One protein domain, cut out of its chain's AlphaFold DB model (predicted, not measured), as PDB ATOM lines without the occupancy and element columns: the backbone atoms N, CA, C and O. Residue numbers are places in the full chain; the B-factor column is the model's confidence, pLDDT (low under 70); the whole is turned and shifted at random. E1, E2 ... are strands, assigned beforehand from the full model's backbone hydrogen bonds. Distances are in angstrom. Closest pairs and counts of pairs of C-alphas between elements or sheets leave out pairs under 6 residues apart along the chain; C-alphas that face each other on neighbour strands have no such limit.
ATOM      1  N   MET A   1      37.039 -13.347  -1.882       87.25
ATOM      2  CA  MET A   1      38.011 -14.070  -1.045       87.25
ATOM      3  C   MET A   1      38.716 -13.154  -0.049       87.25
ATOM      4  O   MET A   1      39.180 -12.079  -0.427       87.25
ATOM      5  N   VAL A   2      38.850 -13.611   1.196       89.88
ATOM      6  CA  VAL A   2      39.677 -12.995   2.251       89.88
ATOM      7  C   VAL A   2      40.579 -14.034   2.904       89.88
ATOM      8  O   VAL A   2      40.304 -15.237   2.824       89.88
ATOM      9  N   THR A   3      41.628 -13.566   3.569       92.06
ATOM     10  CA  THR A   3      42.498 -14.409   4.386       92.06
ATOM     11  C   THR A   3      42.522 -13.895   5.817       92.06
ATOM     12  O   THR A   3      42.647 -12.695   6.059       92.06
ATOM     13  N   VAL A   4      42.416 -14.836   6.751       93.94
ATOM     14  CA  VAL A   4      42.655 -14.632   8.177       93.94
ATOM     15  C   VAL A   4      43.902 -15.419   8.554       93.94
ATOM     16  O   VAL A   4      43.940 -16.630   8.338       93.94
ATOM     17  N   CYS A   5      44.910 -14.749   9.099       94.12
ATOM     18  CA  CYS A   5      46.110 -15.384   9.637       94.12
ATOM     19  C   CYS A   5      46.096 -15.234  11.158       94.12
ATOM     20  O   CYS A   5      46.246 -14.130  11.678       94.12
ATOM     21  N   LEU A   6      45.867 -16.344  11.856       95.75
ATOM     22  CA  LEU A   6      45.837 -16.422  13.312       95.75
ATOM     23  C   LEU A   6      47.247 -16.667  13.842       95.75
ATOM     24  O   LEU A   6      47.924 -17.604  13.410       95.75
ATOM     25  N   GLN A   7      47.669 -15.864  14.807       94.69
ATOM     26  CA  GLN A   7      48.995 -15.934  15.402       94.69
ATOM     27  C   GLN A   7      48.943 -16.794  16.663       94.69
ATOM     28  O   GLN A   7      48.578 -16.356  17.750       94.69
ATOM     29  N   MET A   8      49.287 -18.072  16.510       94.31
ATOM     30  CA  MET A   8      49.162 -19.075  17.577       94.31
ATOM     31  C   MET A   8      50.265 -18.929  18.638       94.31
ATOM     32  O   MET A   8      50.097 -19.319  19.794       94.31
ATOM     33  N   SER A   9      51.402 -18.355  18.245       92.38
ATOM     34  CA  SER A   9      52.576 -18.130  19.088       92.38
ATOM     35  C   SER A   9      53.305 -16.856  18.665       92.38
ATOM     36  O   SER A   9      53.190 -16.442  17.512       92.38
ATOM     37  N   GLN A  10      54.101 -16.298  19.573       91.69
ATOM     38  CA  GLN A  10      54.917 -15.112  19.339       91.69
ATOM     39  C   GLN A  10      56.408 -15.488  19.363       91.69
ATOM     40  O   GLN A  10      56.856 -16.059  20.359       91.69
ATOM     41  N   PRO A  11      57.174 -15.209  18.294       89.75
ATOM     42  CA  PRO A  11      58.616 -15.398  18.272       89.75
ATOM     43  C   PRO A  11      59.336 -14.291  19.056       89.75
ATOM     44  O   PRO A  11      58.864 -13.161  19.137       89.75
ATOM     45  N   GLU A  12      60.528 -14.596  19.573       87.25
ATOM     46  CA  GLU A  12      61.366 -13.616  20.290       87.25
ATOM     47  C   GLU A  12      61.911 -12.499  19.384       87.25
ATOM     48  O   GLU A  12      62.184 -11.390  19.838       87.25
ATOM     49  N   ARG A  13      62.107 -12.795  18.094       85.19
ATOM     50  CA  ARG A  13      62.601 -11.873  17.056       85.19
ATOM     51  C   ARG A  13      61.914 -12.197  15.730       85.19
ATOM     52  O   ARG A  13      61.454 -13.315  15.574       85.19
ATOM     53  N   GLY A  14      61.865 -11.269  14.776       87.06
ATOM     54  CA  GLY A  14      61.406 -11.543  13.403       87.06
ATOM     55  C   GLY A  14      59.952 -12.033  13.270       87.06
ATOM     56  O   GLY A  14      59.093 -11.700  14.079       87.06
ATOM     57  N   GLY A  15      59.672 -12.797  12.205       87.56
ATOM     58  CA  GLY A  15      58.372 -13.448  11.973       87.56
ATOM     59  C   GLY A  15      57.275 -12.543  11.406       87.56
ATOM     60  O   GLY A  15      56.099 -12.902  11.440       87.56
ATOM     61  N   ALA A  16      57.637 -11.364  10.900       90.00
ATOM     62  CA  ALA A  16      56.664 -10.402  10.405       90.00
ATOM     63  C   ALA A  16      55.910 -10.910   9.166       90.00
ATOM     64  O   ALA A  16      56.486 -11.521   8.262       90.00
ATOM     65  N   THR A  17      54.622 -10.579   9.098       90.62
ATOM     66  CA  THR A  17      53.856 -10.626   7.850       90.62
ATOM     67  C   THR A  17      54.087  -9.322   7.104       90.62
ATOM     68  O   THR A  17      53.756  -8.252   7.616       90.62
ATOM     69  N   VAL A  18      54.674  -9.400   5.914       89.88
ATOM     70  CA  VAL A  18      55.082  -8.228   5.135       89.88
ATOM     71  C   VAL A  18      54.144  -8.029   3.951       89.88
ATOM     72  O   VAL A  18      53.877  -8.957   3.186       89.88
ATOM     73  N   PHE A  19      53.681  -6.792   3.779       89.56
ATOM     74  CA  PHE A  19      52.887  -6.348   2.639       89.56
ATOM     75  C   PHE A  19      53.698  -5.339   1.819       89.56
ATOM     76  O   PHE A  19      53.560  -4.129   1.989       89.56
ATOM     77  N   ASN A  20      54.534  -5.841   0.903       85.81
ATOM     78  CA  ASN A  20      55.520  -5.032   0.168       85.81
ATOM     79  C   ASN A  20      54.913  -3.804  -0.525       85.81
ATOM     80  O   ASN A  20      55.447  -2.708  -0.411       85.81
ATOM     81  N   THR A  21      53.775  -3.964  -1.206       85.12
ATOM     82  CA  THR A  21      53.127  -2.856  -1.930       85.12
ATOM     83  C   THR A  21      52.565  -1.783  -0.998       85.12
ATOM     84  O   THR A  21      52.435  -0.637  -1.406       85.12
ATOM     85  N   LEU A  22      52.237  -2.144   0.246       85.94
ATOM     86  CA  LEU A  22      51.802  -1.194   1.274       85.94
ATOM     87  C   LEU A  22      52.981  -0.623   2.074       85.94
ATOM     88  O   LEU A  22      52.773   0.277   2.878       85.94
ATOM     89  N   GLY A  23      54.195  -1.161   1.903       88.19
ATOM     90  CA  GLY A  23      55.370  -0.759   2.678       88.19
ATOM     91  C   GLY A  23      55.234  -1.022   4.180       88.19
ATOM     92  O   GLY A  23      55.879  -0.344   4.971       88.19
ATOM     93  N   THR A  24      54.386  -1.976   4.582       90.19
ATOM     94  CA  THR A  24      54.110  -2.266   5.996       90.19
ATOM     95  C   THR A  24      54.457  -3.702   6.367       90.19
ATOM     96  O   THR A  24      54.377  -4.621   5.544       90.19
ATOM     97  N   ALA A  25      54.837  -3.887   7.626       91.38
ATOM     98  CA  ALA A  25      55.141  -5.171   8.227       91.38
ATOM     99  C   ALA A  25      54.454  -5.256   9.589       91.38
ATOM    100  O   ALA A  25      54.522  -4.325  10.390       91.38
ATOM    101  N   VAL A  26      53.804  -6.386   9.848       91.31
ATOM    102  CA  VAL A  26      53.109  -6.642  11.110       91.31
ATOM    103  C   VAL A  26      53.821  -7.775  11.824       91.31
ATOM    104  O   VAL A  26      53.893  -8.896  11.311       91.31
ATOM    105  N   PHE A  27      54.358  -7.473  13.001       91.44
ATOM    106  CA  PHE A  27      55.002  -8.465  13.848       91.44
ATOM    107  C   PHE A  27      53.965  -9.284  14.609       91.44
ATOM    108  O   PHE A  27      52.951  -8.730  15.034       91.44
ATOM    109  N   PRO A  28      54.201 -10.593  14.769       91.50
ATOM    110  CA  PRO A  28      53.249 -11.446  15.436       91.50
ATOM    111  C   PRO A  28      53.202 -11.271  16.950       91.50
ATOM    112  O   PRO A  28      54.234 -11.310  17.614       91.50
ATOM    113  N   THR A  29      51.985 -11.185  17.478       93.94
ATOM    114  CA  THR A  29      51.646 -11.231  18.900       93.94
ATOM    115  C   THR A  29      50.742 -12.432  19.141       93.94
ATOM    116  O   THR A  29      49.862 -12.755  18.343       93.94
ATOM    117  N   LYS A  30      50.965 -13.159  20.235       94.38
ATOM    118  CA  LYS A  30      50.199 -14.376  20.513       94.38
ATOM    119  C   LYS A  30      48.707 -14.043  20.666       94.38
ATOM    120  O   LYS A  30      48.366 -13.169  21.452       94.38
ATOM    121  N   LEU A  31      47.852 -14.828  20.007       95.00
ATOM    122  CA  LEU A  31      46.384 -14.712  19.948       95.00
ATOM    123  C   LEU A  31      45.832 -13.595  19.054       95.00
ATOM    124  O   LEU A  31      44.613 -13.516  18.902       95.00
ATOM    125  N   ASP A  32      46.684 -12.805  18.402       95.44
ATOM    126  CA  ASP A  32      46.224 -11.814  17.430       95.44
ATOM    127  C   ASP A  32      45.851 -12.457  16.088       95.44
ATOM    128  O   ASP A  32      46.220 -13.591  15.753       95.44
ATOM    129  N   ALA A  33      45.101 -11.701  15.287       94.81
ATOM    130  CA  ALA A  33      44.699 -12.095  13.949       94.81
ATOM    131  C   ALA A  33      44.970 -10.970  12.950       94.81
ATOM    132  O   ALA A  33      44.567  -9.827  13.156       94.81
ATOM    133  N   LEU A  34      45.585 -11.318  11.822       93.88
ATOM    134  CA  LEU A  34      45.594 -10.458  10.647       93.88
ATOM    135  C   LEU A  34      44.433 -10.820   9.738       93.88
ATOM    136  O   LEU A  34      44.186 -11.994   9.465       93.88
ATOM    137  N   PHE A  35      43.786  -9.793   9.203       91.75
ATOM    138  CA  PHE A  35      42.682  -9.921   8.267       91.75
ATOM    139  C   PHE A  35      42.927  -9.034   7.048       91.75
ATOM    140  O   PHE A  35      43.224  -7.849   7.197       91.75
ATOM    141  N   TRP A  36      42.794  -9.587   5.838       89.44
ATOM    142  CA  TRP A  36      42.888  -8.795   4.610       89.44
ATOM    143  C   TRP A  36      42.065  -9.356   3.444       89.44
ATOM    144  O   TRP A  36      41.726 -10.543   3.374       89.44
ATOM    145  N   TYR A  37      41.781  -8.467   2.491       87.94
ATOM    146  CA  TYR A  37      41.051  -8.752   1.258       87.94
ATOM    147  C   TYR A  37      41.981  -9.163   0.120       87.94
ATOM    148  O   TYR A  37      42.921  -8.438  -0.204       87.94
ATOM    149  N   ASN A  38      41.675 -10.292  -0.529       86.31
ATOM    150  CA  ASN A  38      42.386 -10.750  -1.731       86.31
ATOM    151  C   ASN A  38      41.689 -10.305  -3.030       86.31
ATOM    152  O   ASN A  38      42.323 -10.217  -4.081       86.31
ATOM    153  N   LEU A  39      40.384 -10.025  -2.968       86.88
ATOM    154  CA  LEU A  39      39.583  -9.532  -4.093       86.88
ATOM    155  C   LEU A  39      39.123  -8.091  -3.840       86.88
ATOM    156  O   LEU A  39      38.982  -7.677  -2.687       86.88
ATOM    157  N   LYS A  40      38.858  -7.349  -4.917       85.88
ATOM    158  CA  LYS A  40      38.080  -6.101  -4.889       85.88
ATOM    159  C   LYS A  40      36.602  -6.406  -4.604       85.88
ATOM    160  O   LYS A  40      36.185  -7.568  -4.659       85.88
ATOM    161  N   ARG A  41      35.781  -5.384  -4.318       85.25
ATOM    162  CA  ARG A  41      34.354  -5.602  -3.996       85.25
ATOM    163  C   ARG A  41      33.545  -6.190  -5.138       85.25
ATOM    164  O   ARG A  41      32.652  -6.982  -4.853       85.25
ATOM    165  N   ASN A  42      33.892  -5.894  -6.384       84.81
ATOM    166  CA  ASN A  42      33.277  -6.518  -7.558       84.81
ATOM    167  C   ASN A  42      33.711  -7.984  -7.793       84.81
ATOM    168  O   ASN A  42      33.311  -8.593  -8.778       84.81
ATOM    169  N   GLY A  43      34.546  -8.564  -6.920       84.19
ATOM    170  CA  GLY A  43      35.007  -9.951  -7.029       84.19
ATOM    171  C   GLY A  43      36.219 -10.153  -7.940       84.19
ATOM    172  O   GLY A  43      36.729 -11.267  -8.033       84.19
ATOM    173  N   THR A  44      36.737  -9.099  -8.572       86.44
ATOM    174  CA  THR A  44      37.986  -9.190  -9.338       86.44
ATOM    175  C   THR A  44      39.194  -9.323  -8.414       86.44
ATOM    176  O   THR A  44      39.192  -8.855  -7.271       86.44
ATOM    177  N   ILE A  45      40.251  -9.984  -8.890       82.81
ATOM    178  CA  ILE A  45      41.493 -10.130  -8.125       82.81
ATOM    179  C   ILE A  45      42.087  -8.747  -7.886       82.81
ATOM    180  O   ILE A  45      42.322  -7.981  -8.822       82.81
ATOM    181  N   LYS A  46      42.359  -8.423  -6.619       79.75
ATOM    182  CA  LYS A  46      43.032  -7.173  -6.294       79.75
ATOM    183  C   LYS A  46      44.487  -7.296  -6.731       79.75
ATOM    184  O   LYS A  46      45.220  -8.165  -6.257       79.75
ATOM    185  N   SER A  47      44.925  -6.409  -7.621       70.00
ATOM    186  CA  SER A  47      46.343  -6.244  -7.912       70.00
ATOM    187  C   SER A  47      47.020  -5.645  -6.669       70.00
ATOM    188  O   SER A  47      47.151  -4.426  -6.576       70.00
ATOM    189  N   SER A  48      47.452  -6.498  -5.728       56.97
ATOM    190  CA  SER A  48      48.300  -6.220  -4.536       56.97
ATOM    191  C   SER A  48      47.569  -6.080  -3.183       56.97
ATOM    192  O   SER A  48      46.435  -5.593  -3.163       56.97
ATOM    193  N   PRO A  49      48.197  -6.446  -2.035       58.72
ATOM    194  CA  PRO A  49      49.610  -6.785  -1.782       58.72
ATOM    195  C   PRO A  49      49.845  -8.297  -1.642       58.72
ATOM    196  O   PRO A  49      49.087  -9.002  -0.982       58.72
ATOM    197  N   LYS A  50      50.944  -8.802  -2.212       64.25
ATOM    198  CA  LYS A  50      51.420 -10.156  -1.899       64.25
ATOM    199  C   LYS A  50      51.908 -10.154  -0.452       64.25
ATOM    200  O   LYS A  50      52.932  -9.541  -0.161       64.25
ATOM    201  N   SER A  51      51.153 -10.804   0.424       71.75
ATOM    202  CA  SER A  51      51.592 -11.085   1.785       71.75
ATOM    203  C   SER A  51      52.670 -12.165   1.744       71.75
ATOM    204  O   SER A  51      52.494 -13.197   1.092       71.75
ATOM    205  N   GLN A  52      53.797 -11.907   2.398       70.81
ATOM    206  CA  GLN A  52      54.871 -12.876   2.582       70.81
ATOM    207  C   GLN A  52      55.216 -12.940   4.065       70.81
ATOM    208  O   GLN A  52      55.337 -11.910   4.729       70.81
ATOM    209  N   LEU A  53      55.380 -14.152   4.587       74.38
ATOM    210  CA  LEU A  53      55.948 -14.344   5.914       74.38
ATOM    211  C   LEU A  53      57.463 -14.216   5.788       74.38
ATOM    212  O   LEU A  53      58.086 -14.968   5.038       74.38
ATOM    213  N   LEU A  54      58.049 -13.255   6.499       72.75
ATOM    214  CA  LEU A  54      59.496 -13.159   6.578       72.75
ATOM    215  C   LEU A  54      60.000 -14.214   7.564       72.75
ATOM    216  O   LEU A  54      59.633 -14.211   8.743       72.75
ATOM    217  N   ASN A  55      60.842 -15.115   7.059       59.59
ATOM    218  CA  ASN A  55      61.415 -16.191   7.853       59.59
ATOM    219  C   ASN A  55      62.191 -15.634   9.042       59.59
ATOM    220  O   ASN A  55      62.907 -14.636   8.944       59.59
ATOM    221  N   ASN A  56      62.057 -16.323  10.165       66.25
ATOM    222  CA  ASN A  56      62.774 -16.010  11.379       66.25
ATOM    223  C   ASN A  56      63.770 -17.118  11.719       66.25
ATOM    224  O   ASN A  56      63.584 -18.270  11.331       66.25
ATOM    225  N   THR A  57      64.794 -16.775  12.500       68.44
ATOM    226  CA  THR A  57      65.722 -17.742  13.096       68.44
ATOM    227  C   THR A  57      65.006 -18.693  14.065       68.44
ATOM    228  O   THR A  57      65.411 -19.844  14.188       68.44
ATOM    229  N   TYR A  58      63.918 -18.243  14.709       73.94
ATOM    230  CA  TYR A  58      63.105 -19.055  15.619       73.94
ATOM    231  C   TYR A  58      61.738 -19.404  15.009       73.94
ATOM    232  O   TYR A  58      61.054 -18.509  14.495       73.94
ATOM    233  N   PRO A  59      61.302 -20.674  15.086       80.69
ATOM    234  CA  PRO A  59      60.011 -21.091  14.561       80.69
ATOM    235  C   PRO A  59      58.866 -20.494  15.383       80.69
ATOM    236  O   PRO A  59      58.919 -20.430  16.608       80.69
ATOM    237  N   PHE A  60      57.803 -20.100  14.691       88.12
ATOM    238  CA  PHE A  60      56.535 -19.704  15.288       88.12
ATOM    239  C   PHE A  60      55.397 -20.296  14.460       88.12
ATOM    240  O   PHE A  60      55.545 -20.601  13.277       88.12
ATOM    241  N   GLN A  61      54.264 -20.501  15.110       90.12
ATOM    242  CA  GLN A  61      53.083 -21.112  14.536       90.12
ATOM    243  C   GLN A  61      52.049 -20.053  14.162       90.12
ATOM    244  O   GLN A  61      51.707 -19.169  14.954       90.12
ATOM    245  N   VAL A  62      51.507 -20.211  12.960       91.75
ATOM    246  CA  VAL A  62      50.360 -19.464  12.451       91.75
ATOM    247  C   VAL A  62      49.348 -20.431  11.853       91.75
ATOM    248  O   VAL A  62      49.712 -21.514  11.394       91.75
ATOM    249  N   SER A  63      48.077 -20.040  11.840       94.00
ATOM    250  CA  SER A  63      47.012 -20.785  11.167       94.00
ATOM    251  C   SER A  63      46.318 -19.892  10.149       94.00
ATOM    252  O   SER A  63      45.847 -18.807  10.482       94.00
ATOM    253  N   ASN A  64      46.253 -20.349   8.900       92.12
ATOM    254  CA  ASN A  64      45.591 -19.625   7.824       92.12
ATOM    255  C   ASN A  64      44.175 -20.156   7.614       92.12
ATOM    256  O   ASN A  64      43.974 -21.345   7.363       92.12
ATOM    257  N   LYS A  65      43.195 -19.252   7.619       93.69
ATOM    258  CA  LYS A  65      41.831 -19.529   7.175       93.69
ATOM    259  C   LYS A  65      41.517 -18.694   5.946       93.69
ATOM    260  O   LYS A  65      41.550 -17.467   5.980       93.69
ATOM    261  N   TRP A  66      41.202 -19.374   4.853       91.44
ATOM    262  CA  TRP A  66      40.736 -18.736   3.629       91.44
ATOM    263  C   TRP A  66      39.216 -18.788   3.599       91.44
ATOM    264  O   TRP A  66      38.612 -19.821   3.898       91.44
TER     265      TRP A  66
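This is residues 1 to 66 of the 96 residues of an uncharacterized protein of Pristionchus pacificus (UniProt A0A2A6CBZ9). With little regular structure, two small three-stranded sheets, E4-E1-E6 and E3-E2-E5, stand loosely and only partly face to face, joined by loops; the loop of residues 38 to 50 makes one end. The 66 printed residues hold six named strands, E1 to E6, all strand in class, 25 residues in all; both sheets are antiparallel. It is elongated, 40 by 22 by 13 A, and only just compact, close to loose, with radius of gyration of the C-alphas 12.5 A.

E1, residues 2 to 7, is the inner strand between E4, residues 33 to 37 (N 5 and O 34, 2.9 A), and E6, residues 62 to 66 (N 4 and O 65, 2.9 A). E2, residues 17 to 19, forms a hairpin with E3, residues 24 to 26 (N 17 and O 26, 2.9 A), and neighbours E5, residues 51 to 53 (N 18 and O 52, 2.9 A). E1 and E5 are apart.

E1, 16.4 A long, begins at C-alpha 2 (39.677, -12.995, 2.251). E4 spans 13.6 A; E6, 13.1 A, ends at C-alpha 66 (40.736, -18.736, 3.629). E2, E3 and E5 each span 6.8 A.

The printed part has no cut. The farthest C-alphas, Glu 12 and Asn 42, are 40.2 A apart. The link E4 to E5 is long. Residues 48 to 50 and 55 to 57 have pLDDT under 70.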